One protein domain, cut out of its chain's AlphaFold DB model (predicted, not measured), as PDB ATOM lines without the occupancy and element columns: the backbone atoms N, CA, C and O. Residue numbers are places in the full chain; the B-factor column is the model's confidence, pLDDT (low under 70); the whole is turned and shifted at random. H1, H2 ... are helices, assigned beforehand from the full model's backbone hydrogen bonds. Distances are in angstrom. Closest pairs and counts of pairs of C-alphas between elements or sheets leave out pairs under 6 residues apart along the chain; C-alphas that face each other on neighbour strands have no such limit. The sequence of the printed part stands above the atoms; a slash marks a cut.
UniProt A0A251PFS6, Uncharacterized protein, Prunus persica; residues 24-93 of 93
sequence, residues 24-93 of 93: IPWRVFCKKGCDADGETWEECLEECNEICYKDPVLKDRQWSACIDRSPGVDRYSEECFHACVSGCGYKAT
ATOM      1  N   ILE A  24      -2.040  27.745  27.033       62.84
ATOM      2  CA  ILE A  24      -2.398  26.385  26.630       62.84
ATOM      3  C   ILE A  24      -2.422  26.278  25.095       62.84
ATOM      4  O   ILE A  24      -2.985  27.149  24.427       62.84
ATOM      5  N   PRO A  25      -1.841  25.220  24.492       70.75
ATOM      6  CA  PRO A  25      -1.671  25.092  23.038       70.75
ATOM      7  C   PRO A  25      -2.966  25.021  22.200       70.75
ATOM      8  O   PRO A  25      -2.890  24.925  20.976       70.75
ATOM      9  N   TRP A  26      -4.156  25.130  22.797       78.00
ATOM     10  CA  TRP A  26      -5.458  25.036  22.120       78.00
ATOM     11  C   TRP A  26      -5.625  25.977  20.929       78.00
ATOM     12  O   TRP A  26      -6.136  25.561  19.891       78.00
ATOM     13  N   ARG A  27      -5.140  27.222  21.024       79.19
ATOM     14  CA  ARG A  27      -5.142  28.148  19.878       79.19
ATOM     15  C   ARG A  27      -4.390  27.558  18.682       79.19
ATOM     16  O   ARG A  27      -4.829  27.720  17.547       79.19
ATOM     17  N   VAL A  28      -3.256  26.901  18.930       79.88
ATOM     18  CA  VAL A  28      -2.443  26.291  17.873       79.88
ATOM     19  C   VAL A  28      -3.161  25.091  17.277       79.88
ATOM     20  O   VAL A  28      -3.196  24.975  16.060       79.88
ATOM     21  N   PHE A  29      -3.777  24.240  18.099       83.69
ATOM     22  CA  PHE A  29      -4.528  23.087  17.601       83.69
ATOM     23  C   PHE A  29      -5.763  23.494  16.793       83.69
ATOM     24  O   PHE A  29      -5.970  22.959  15.712       83.69
ATOM     25  N   CYS A  30      -6.511  24.509  17.234       86.50
ATOM     26  CA  CYS A  30      -7.619  25.060  16.446       86.50
ATOM     27  C   CYS A  30      -7.132  25.620  15.108       86.50
ATOM     28  O   CYS A  30      -7.737  25.371  14.070       86.50
ATOM     29  N   LYS A  31      -5.995  26.330  15.110       83.44
ATOM     30  CA  LYS A  31      -5.380  26.811  13.872       83.44
ATOM     31  C   LYS A  31      -4.971  25.651  12.957       83.44
ATOM     32  O   LYS A  31      -5.266  25.709  11.775       83.44
ATOM     33  N   LYS A  32      -4.360  24.594  13.500       85.00
ATOM     34  CA  LYS A  32      -4.008  23.397  12.728       85.00
ATOM     35  C   LYS A  32      -5.230  22.728  12.101       85.00
ATOM     36  O   LYS A  32      -5.150  22.375  10.943       85.00
ATOM     37  N   GLY A  33      -6.359  22.635  12.809       86.25
ATOM     38  CA  GLY A  33      -7.609  22.137  12.221       86.25
ATOM     39  C   GLY A  33      -8.145  23.026  11.086       86.25
ATOM     40  O   GLY A  33      -8.636  22.519  10.087       86.25
ATOM     41  N   CYS A  34      -8.012  24.355  11.192       85.94
ATOM     42  CA  CYS A  34      -8.327  25.259  10.075       85.94
ATOM     43  C   CYS A  34      -7.382  25.076   8.875       85.94
ATOM     44  O   CYS A  34      -7.812  25.227   7.735       85.94
ATOM     45  N   ASP A  35      -6.106  24.805   9.153       81.94
ATOM     46  CA  ASP A  35      -5.031  24.682   8.166       81.94
ATOM     47  C   ASP A  35      -4.826  23.227   7.686       81.94
ATOM     48  O   ASP A  35      -3.888  22.982   6.936       81.94
ATOM     49  N   ALA A  36      -5.659  22.271   8.121       84.38
ATOM     50  CA  ALA A  36      -5.541  20.853   7.772       84.38
ATOM     51  C   ALA A  36      -5.691  20.651   6.259       84.38
ATOM     52  O   ALA A  36      -6.552  21.291   5.646       84.38
ATOM     53  N   ASP A  37      -4.909  19.748   5.665       78.06
ATOM     54  CA  ASP A  37      -4.908  19.536   4.210       78.06
ATOM     55  C   ASP A  37      -6.153  18.765   3.727       78.06
ATOM     56  O   ASP A  37      -6.538  18.880   2.564       78.06
ATOM     57  N   GLY A  38      -6.836  18.046   4.627       77.56
ATOM     58  CA  GLY A  38      -8.080  17.325   4.336       77.56
ATOM     59  C   GLY A  38      -9.204  18.233   3.827       77.56
ATOM     60  O   GLY A  38      -9.527  19.243   4.454       77.56
ATOM     61  N   GLU A  39      -9.830  17.890   2.704       76.62
ATOM     62  CA  GLU A  39     -10.919  18.677   2.103       76.62
ATOM     63  C   GLU A  39     -12.290  18.302   2.681       76.62
ATOM     64  O   GLU A  39     -13.238  19.088   2.611       76.62
ATOM     65  N   THR A  40     -12.386  17.119   3.290       84.44
ATOM     66  CA  THR A  40     -13.589  16.615   3.956       84.44
ATOM     67  C   THR A  40     -13.516  16.758   5.475       84.44
ATOM     68  O   THR A  40     -12.450  16.922   6.078       84.44
ATOM     69  N   TRP A  41     -14.682  16.691   6.117       84.81
ATOM     70  CA  TRP A  41     -14.780  16.677   7.574       84.81
ATOM     71  C   TRP A  41     -14.045  15.471   8.168       84.81
ATOM     72  O   TRP A  41     -13.309  15.616   9.141       84.81
ATOM     73  N   GLU A  42     -14.202  14.303   7.549       89.81
ATOM     74  CA  GLU A  42     -13.603  13.041   7.972       89.81
ATOM     75  C   GLU A  42     -12.070  13.087   7.915       89.81
ATOM     76  O   GLU A  42     -11.425  12.723   8.896       89.81
ATOM     77  N   GLU A  43     -11.490  13.604   6.828       88.44
ATOM     78  CA  GLU A  43     -10.033  13.775   6.701       88.44
ATOM     79  C   GLU A  43      -9.492  14.763   7.744       88.44
ATOM     80  O   GLU A  43      -8.461  14.520   8.367       88.44
ATOM     81  N   CYS A  44     -10.216  15.856   8.008       87.81
ATOM     82  CA  CYS A  44      -9.825  16.814   9.043       87.81
ATOM     83  C   CYS A  44      -9.885  16.199  10.455       87.81
ATOM     84  O   CYS A  44      -9.020  16.463  11.290       87.81
ATOM     85  N   LEU A  45     -10.880  15.346  10.732       87.62
ATOM     86  CA  LEU A  45     -10.965  14.599  11.990       87.62
ATOM     87  C   LEU A  45      -9.822  13.591  12.147       87.62
ATOM     88  O   LEU A  45      -9.322  13.414  13.262       87.62
ATOM     89  N   GLU A  46      -9.428  12.918  11.068       88.12
ATOM     90  CA  GLU A  46      -8.289  12.002  11.072       88.12
ATOM     91  C   GLU A  46      -6.996  12.761  11.384       88.12
ATOM     92  O   GLU A  46      -6.305  12.402  12.339       88.12
ATOM     93  N   GLU A  47      -6.754  13.904  10.736       87.12
ATOM     94  CA  GLU A  47      -5.618  14.763  11.083       87.12
ATOM     95  C   GLU A  47      -5.672  15.244  12.536       87.12
ATOM     96  O   GLU A  47      -4.655  15.233  13.231       87.12
ATOM     97  N   CYS A  48      -6.851  15.611  13.052       86.69
ATOM     98  CA  CYS A  48      -7.004  15.960  14.464       86.69
ATOM     99  C   CYS A  48      -6.608  14.814  15.404       86.69
ATOM    100  O   CYS A  48      -5.996  15.073  16.441       86.69
ATOM    101  N   ASN A  49      -6.920  13.564  15.056       83.75
ATOM    102  CA  ASN A  49      -6.485  12.391  15.819       83.75
ATOM    103  C   ASN A  49      -4.966  12.185  15.746       83.75
ATOM    104  O   ASN A  49      -4.356  11.789  16.738       83.75
ATOM    105  N   GLU A  50      -4.347  12.478  14.603       80.25
ATOM    106  CA  GLU A  50      -2.900  12.344  14.420       80.25
ATOM    107  C   GLU A  50      -2.099  13.432  15.148       80.25
ATOM    108  O   GLU A  50      -1.028  13.158  15.702       80.25
ATOM    109  N   ILE A  51      -2.597  14.673  15.169       78.31
ATOM    110  CA  ILE A  51      -1.890  15.798  15.798       78.31
ATOM    111  C   ILE A  51      -2.152  15.916  17.304       78.31
ATOM    112  O   ILE A  51      -1.366  16.570  17.996       78.31
ATOM    113  N   CYS A  52      -3.247  15.336  17.808       76.81
ATOM    114  CA  CYS A  52      -3.596  15.333  19.228       76.81
ATOM    115  C   CYS A  52      -3.091  14.067  19.919       76.81
ATOM    116  O   CYS A  52      -3.820  13.101  20.140       76.81
ATOM    117  N   TYR A  53      -1.806  14.110  20.276       68.75
ATOM    118  CA  TYR A  53      -1.063  13.025  20.917       68.75
ATOM    119  C   TYR A  53      -1.694  12.557  22.226       68.75
ATOM    120  O   TYR A  53      -2.138  13.370  23.027       68.75
ATOM    121  N   LYS A  54      -1.678  11.240  22.446       63.06
ATOM    122  CA  LYS A  54      -2.404  10.556  23.524       63.06
ATOM    123  C   LYS A  54      -1.692  10.595  24.889       63.06
ATOM    124  O   LYS A  54      -2.275  10.185  25.886       63.06
ATOM    125  N   ASP A  55      -0.454  11.076  24.971       56.53
ATOM    126  CA  ASP A  55       0.230  11.325  26.249       56.53
ATOM    127  C   ASP A  55      -0.033  12.749  26.767       56.53
ATOM    128  O   ASP A  55      -0.400  13.630  25.987       56.53
ATOM    129  N   PRO A  56       0.061  13.002  28.087       54.00
ATOM    130  CA  PRO A  56      -0.511  14.202  28.678       54.00
ATOM    131  C   PRO A  56       0.108  15.486  28.138       54.00
ATOM    132  O   PRO A  56       1.249  15.834  28.445       54.00
ATOM    133  N   VAL A  57      -0.719  16.251  27.417       54.53
ATOM    134  CA  VAL A  57      -0.514  17.680  27.187       54.53
ATOM    135  C   VAL A  57      -0.638  18.351  28.550       54.53
ATOM    136  O   VAL A  57      -1.730  18.643  29.036       54.53
ATOM    137  N   LEU A  58       0.491  18.532  29.233       57.19
ATOM    138  CA  LEU A  58       0.520  19.168  30.543       57.19
ATOM    139  C   LEU A  58       0.168  20.650  30.379       57.19
ATOM    140  O   LEU A  58       1.030  21.480  30.104       57.19
ATOM    141  N   LYS A  59      -1.117  20.951  30.587       51.94
ATOM    142  CA  LYS A  59      -1.767  22.271  30.532       51.94
ATOM    143  C   LYS A  59      -1.011  23.387  31.270       51.94
ATOM    144  O   LYS A  59      -1.150  24.546  30.895       51.94
ATOM    145  N   ASP A  60      -0.188  23.025  32.257       57.97
ATOM    146  CA  ASP A  60       0.569  23.939  33.120       57.97
ATOM    147  C   ASP A  60       2.105  23.882  32.917       57.97
ATOM    148  O   ASP A  60       2.860  24.359  33.768       57.97
ATOM    149  N   ARG A  61       2.616  23.284  31.825       51.66
ATOM    150  CA  ARG A  61       4.063  23.247  31.505       51.66
ATOM    151  C   ARG A  61       4.419  24.021  30.235       51.66
ATOM    152  O   ARG A  61       3.595  24.239  29.358       51.66
ATOM    153  N   GLN A  62       5.693  24.421  30.135       49.75
ATOM    154  CA  GLN A  62       6.234  25.102  28.955       49.75
ATOM    155  C   GLN A  62       5.992  24.306  27.662       49.75
ATOM    156  O   GLN A  62       6.132  23.085  27.622       49.75
ATOM    157  N   TRP A  63       5.720  25.059  26.597       53.09
ATOM    158  CA  TRP A  63       5.434  24.633  25.225       53.09
ATOM    159  C   TRP A  63       6.226  23.416  24.708       53.09
ATOM    160  O   TRP A  63       5.645  22.519  24.103       53.09
ATOM    161  N   SER A  64       7.538  23.346  24.952       49.06
ATOM    162  CA  SER A  64       8.404  22.262  24.456       49.06
ATOM    163  C   SER A  64       8.175  20.911  25.143       49.06
ATOM    164  O   SER A  64       8.501  19.882  24.562       49.06
ATOM    165  N   ALA A  65       7.583  20.894  26.341       46.97
ATOM    166  CA  ALA A  65       7.203  19.670  27.049       46.97
ATOM    167  C   ALA A  65       5.822  19.127  26.622       46.97
ATOM    168  O   ALA A  65       5.413  18.081  27.112       46.97
ATOM    169  N   CYS A  66       5.107  19.839  25.738       48.50
ATOM    170  CA  CYS A  66       3.768  19.488  25.243       48.50
ATOM    171  C   CYS A  66       3.774  18.803  23.861       48.50
ATOM    172  O   CYS A  66       2.707  18.573  23.297       48.50
ATOM    173  N   ILE A  67       4.949  18.520  23.284       49.16
ATOM    174  CA  ILE A  67       5.107  17.882  21.964       49.16
ATOM    175  C   ILE A  67       5.840  16.548  22.157       49.16
ATOM    176  O   ILE A  67       6.941  16.350  21.650       49.16
ATOM    177  N   ASP A  68       5.251  15.652  22.949       49.03
ATOM    178  CA  ASP A  68       5.713  14.269  23.059       49.03
ATOM    179  C   ASP A  68       4.854  13.381  22.152       49.03
ATOM    180  O   ASP A  68       3.627  13.435  22.202       49.03
ATOM    181  N   ARG A  69       5.495  12.607  21.270       55.25
ATOM    182  CA  ARG A  69       4.817  11.772  20.253       55.25
ATOM    183  C   ARG A  69       4.608  10.332  20.728       55.25
ATOM    184  O   ARG A  69       4.499   9.418  19.910       55.25
ATOM    185  N   SER A  70       4.618  10.129  22.038       53.56
ATOM    186  CA  SER A  70       4.521   8.815  22.656       53.56
ATOM    187  C   SER A  70       3.064   8.324  22.688       53.56
ATOM    188  O   SER A  70       2.123   9.124  22.760       53.56
ATOM    189  N   PRO A  71       2.839   7.005  22.562       56.84
ATOM    190  CA  PRO A  71       1.509   6.427  22.691       56.84
ATOM    191  C   PRO A  71       1.023   6.504  24.149       56.84
ATOM    192  O   PRO A  71       1.555   5.813  25.013       56.84
ATOM    193  N   GLY A  72      -0.037   7.281  24.392       62.41
ATOM    194  CA  GLY A  72      -0.713   7.402  25.690       62.41
ATOM    195  C   GLY A  72      -2.214   7.072  25.655       62.41
ATOM    196  O   GLY A  72      -2.696   6.403  24.740       62.41
ATOM    197  N   VAL A  73      -2.973   7.538  26.655       64.69
ATOM    198  CA  VAL A  73      -4.432   7.332  26.757       64.69
ATOM    199  C   VAL A  73      -5.232   8.511  26.189       64.69
ATOM    200  O   VAL A  73      -5.046   9.652  26.595       64.69
ATOM    201  N   ASP A  74      -6.211   8.221  25.327       66.44
ATOM    202  CA  ASP A  74      -7.014   9.210  24.577       66.44
ATOM    203  C   ASP A  74      -7.602  10.347  25.436       66.44
ATOM    204  O   ASP A  74      -7.641  11.501  25.021       66.44
ATOM    205  N   ARG A  75      -7.990  10.054  26.684       69.12
ATOM    206  CA  ARG A  75      -8.527  11.056  27.625       69.12
ATOM    207  C   ARG A  75      -7.579  12.229  27.902       69.12
ATOM    208  O   ARG A  75      -8.016  13.273  28.364       69.12
ATOM    209  N   TYR A  76      -6.278  12.053  27.690       68.44
ATOM    210  CA  TYR A  76      -5.281  13.095  27.924       68.44
ATOM    211  C   TYR A  76      -5.157  14.087  26.766       68.44
ATOM    212  O   TYR A  76      -4.566  15.153  26.941       68.44
ATOM    213  N   SER A  77      -5.729  13.757  25.611       74.25
ATOM    214  CA  SER A  77      -5.718  14.591  24.413       74.25
ATOM    215  C   SER A  77      -7.098  15.138  24.059       74.25
ATOM    216  O   SER A  77      -7.229  15.870  23.085       74.25
ATOM    217  N   GLU A  78      -8.120  14.860  24.874       79.44
ATOM    218  CA  GLU A  78      -9.511  15.256  24.628       79.44
ATOM    219  C   GLU A  78      -9.656  16.771  24.401       79.44
ATOM    220  O   GLU A  78     -10.273  17.213  23.434       79.44
ATOM    221  N   GLU A  79      -9.013  17.591  25.234       79.88
ATOM    222  CA  GLU A  79      -9.045  19.051  25.091       79.88
ATOM    223  C   GLU A  79      -8.302  19.527  23.823       79.88
ATOM    224  O   GLU A  79      -8.741  20.483  23.176       79.88
ATOM    225  N   CYS A  80      -7.227  18.832  23.418       80.69
ATOM    226  CA  CYS A  80      -6.546  19.073  22.139       80.69
ATOM    227  C   CYS A  80      -7.485  18.778  20.985       80.69
ATOM    228  O   CYS A  80      -7.661  19.610  20.091       80.69
ATOM    229  N   PHE A  81      -8.091  17.596  21.031       85.44
ATOM    230  CA  PHE A  81      -8.952  17.090  19.988       85.44
ATOM    231  C   PHE A  81     -10.139  18.034  19.801       85.44
ATOM    232  O   PHE A  81     -10.365  18.527  18.701       85.44
ATOM    233  N   HIS A  82     -10.804  18.437  20.885       86.62
ATOM    234  CA  HIS A  82     -11.892  19.419  20.840       86.62
ATOM    235  C   HIS A  82     -11.463  20.779  20.273       86.62
ATOM    236  O   HIS A  82     -12.245  21.435  19.573       86.62
ATOM    237  N   ALA A  83     -10.233  21.220  20.557       86.31
ATOM    238  CA  ALA A  83      -9.687  22.439  19.973       86.31
ATOM    239  C   ALA A  83      -9.439  22.296  18.466       86.31
ATOM    240  O   ALA A  83      -9.852  23.172  17.710       86.31
ATOM    241  N   CYS A  84      -8.837  21.192  18.021       88.12
ATOM    242  CA  CYS A  84      -8.602  20.919  16.603       88.12
ATOM    243  C   CYS A  84      -9.906  20.777  15.809       88.12
ATOM    244  O   CYS A  84     -10.106  21.482  14.820       88.12
ATOM    245  N   VAL A  85     -10.842  19.963  16.304       88.69
ATOM    246  CA  VAL A  85     -12.159  19.738  15.686       88.69
ATOM    247  C   VAL A  85     -12.953  21.039  15.567       88.69
ATOM    248  O   VAL A  85     -13.653  21.255  14.579       88.69
ATOM    249  N   SER A  86     -12.809  21.958  16.529       88.19
ATOM    250  CA  SER A  86     -13.407  23.294  16.412       88.19
ATOM    251  C   SER A  86     -12.885  24.061  15.190       88.19
ATOM    252  O   SER A  86     -13.660  24.780  14.565       88.19
ATOM    253  N   GLY A  87     -11.609  23.899  14.832       87.56
ATOM    254  CA  GLY A  87     -11.028  24.457  13.607       87.56
ATOM    255  C   GLY A  87     -11.605  23.834  12.344       87.56
ATOM    256  O   GLY A  87     -12.076  24.566  11.477       87.56
ATOM    257  N   CYS A  88     -11.688  22.502  12.288       87.75
ATOM    258  CA  CYS A  88     -12.366  21.800  11.192       87.75
ATOM    259  C   CYS A  88     -13.810  22.301  11.003       87.75
ATOM    260  O   CYS A  88     -14.273  22.495   9.880       87.75
ATOM    261  N   GLY A  89     -14.524  22.571  12.101       84.31
ATOM    262  CA  GLY A  89     -15.920  23.019  12.051       84.31
ATOM    263  C   GLY A  89     -16.077  24.403  11.430       84.31
ATOM    264  O   GLY A  89     -16.995  24.631  10.648       84.31
ATOM    265  N   TYR A  90     -15.145  25.310  11.728       80.50
ATOM    266  CA  TYR A  90     -15.100  26.639  11.117       80.50
ATOM    267  C   TYR A  90     -14.610  26.636   9.661       80.50
ATOM    268  O   TYR A  90     -14.760  27.645   8.978       80.50
ATOM    269  N   LYS A  91     -13.995  25.543   9.198       73.25
ATOM    270  CA  LYS A  91     -13.596  25.342   7.800       73.25
ATOM    271  C   LYS A  91     -14.763  24.852   6.939       73.25
ATOM    272  O   LYS A  91     -14.862  25.230   5.779       73.25
ATOM    273  N   ALA A  92     -15.649  24.039   7.511       64.19
ATOM    274  CA  ALA A  92     -16.816  23.476   6.830       64.19
ATOM    275  C   ALA A  92     -18.027  24.438   6.727       64.19
ATOM    276  O   ALA A  92     -19.095  24.013   6.289       64.19
ATOM    277  N   THR A  93     -17.885  25.703   7.156       54.69
ATOM    278  CA  THR A  93     -18.937  26.743   7.145       54.69
ATOM    279  C   THR A  93     -18.654  27.834   6.125       54.69
ATOM    280  O   THR A  93     -19.633  28.282   5.487       54.69
TER     281      THR A  93
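Overview. This is residues 24 to 93 of the 93 residues of an uncharacterized protein of Prunus persica (UniProt A0A251PFS6). Three helices, H4, H1 and H2, pack together as a triangular cluster, with H4 touching both of the others; the long stretch between H2 and H4 loops out over one end of this cluster and bears the small helix H3, which touches none of the three. H4 and H1 run the same way and H2 runs back against them, each pair crossing at a steep tilt. The printed part has 70 residues with four named helices, in the order H1, H2, H3, H4, and no named strand; the class is all helix. The whole is compact, with a radius of gyration of the C-alphas of 11.6 A, yet elongated in outline, spanning 33 by 21 by 17 A.

Along the chain. The longest helix, H4, takes residues 78 to 91 and measures 20.0 A from C-alpha 78 at (-9.511, 15.256, 24.628) to C-alpha 91 at (-13.596, 25.342, 7.800). H1 takes residues 26 to 34, with C-alpha 26 at (-5.458, 25.036, 22.120), and is 12.4 A long. H2, residues 41 to 51, is 15.3 A long. H3 is four residues, 63 to 66, and 5.4 A long.

Arrangement. H4 and H1 touch with 30 pairs of C-alphas within 8 A, the closest being those of Cys 84 and Cys 30, 4.3 A apart. Their lines stand at a steep tilt of 39 degrees, and they run the same way. H4 also touches H2, where the closest C-alphas are those of Cys 84 and Cys 48, at 5.6 A. These two run opposite ways at a tilt of 36 degrees, only just steep. H1 and H2 touch with 4 pairs of C-alphas within 8 A, the closest being those of Gly 33 and Cys 44 at 6.6 A; they run opposite ways at a steep tilt of 40 degrees and form a helical hairpin. The helix packing is mostly crossed, with no touching pair at a shallow tilt. H3 is apart from H1, H2 and H4. In H1, H2 and H4 every O i to N i+4 pair is within hydrogen-bond range; H3 is too short for such a pair, and its one O i to N i+3 pair is within range.

Size, cuts and confidence. The two C-alphas farthest apart are those of Arg 61 and Thr 93, at 33.7 A. The printed part has no cut and ends at residue 93, the chain's last. The link from H1 to H2 is short, with 6 residues; those from H2 to H3 and from H3 to H4 are long, with 11 residues each. The mean pLDDT of the printed part is 73.0, and it is under 70 at residue 24, residues 53 to 76 and residues 92 to 93; H3 has a mean of 49.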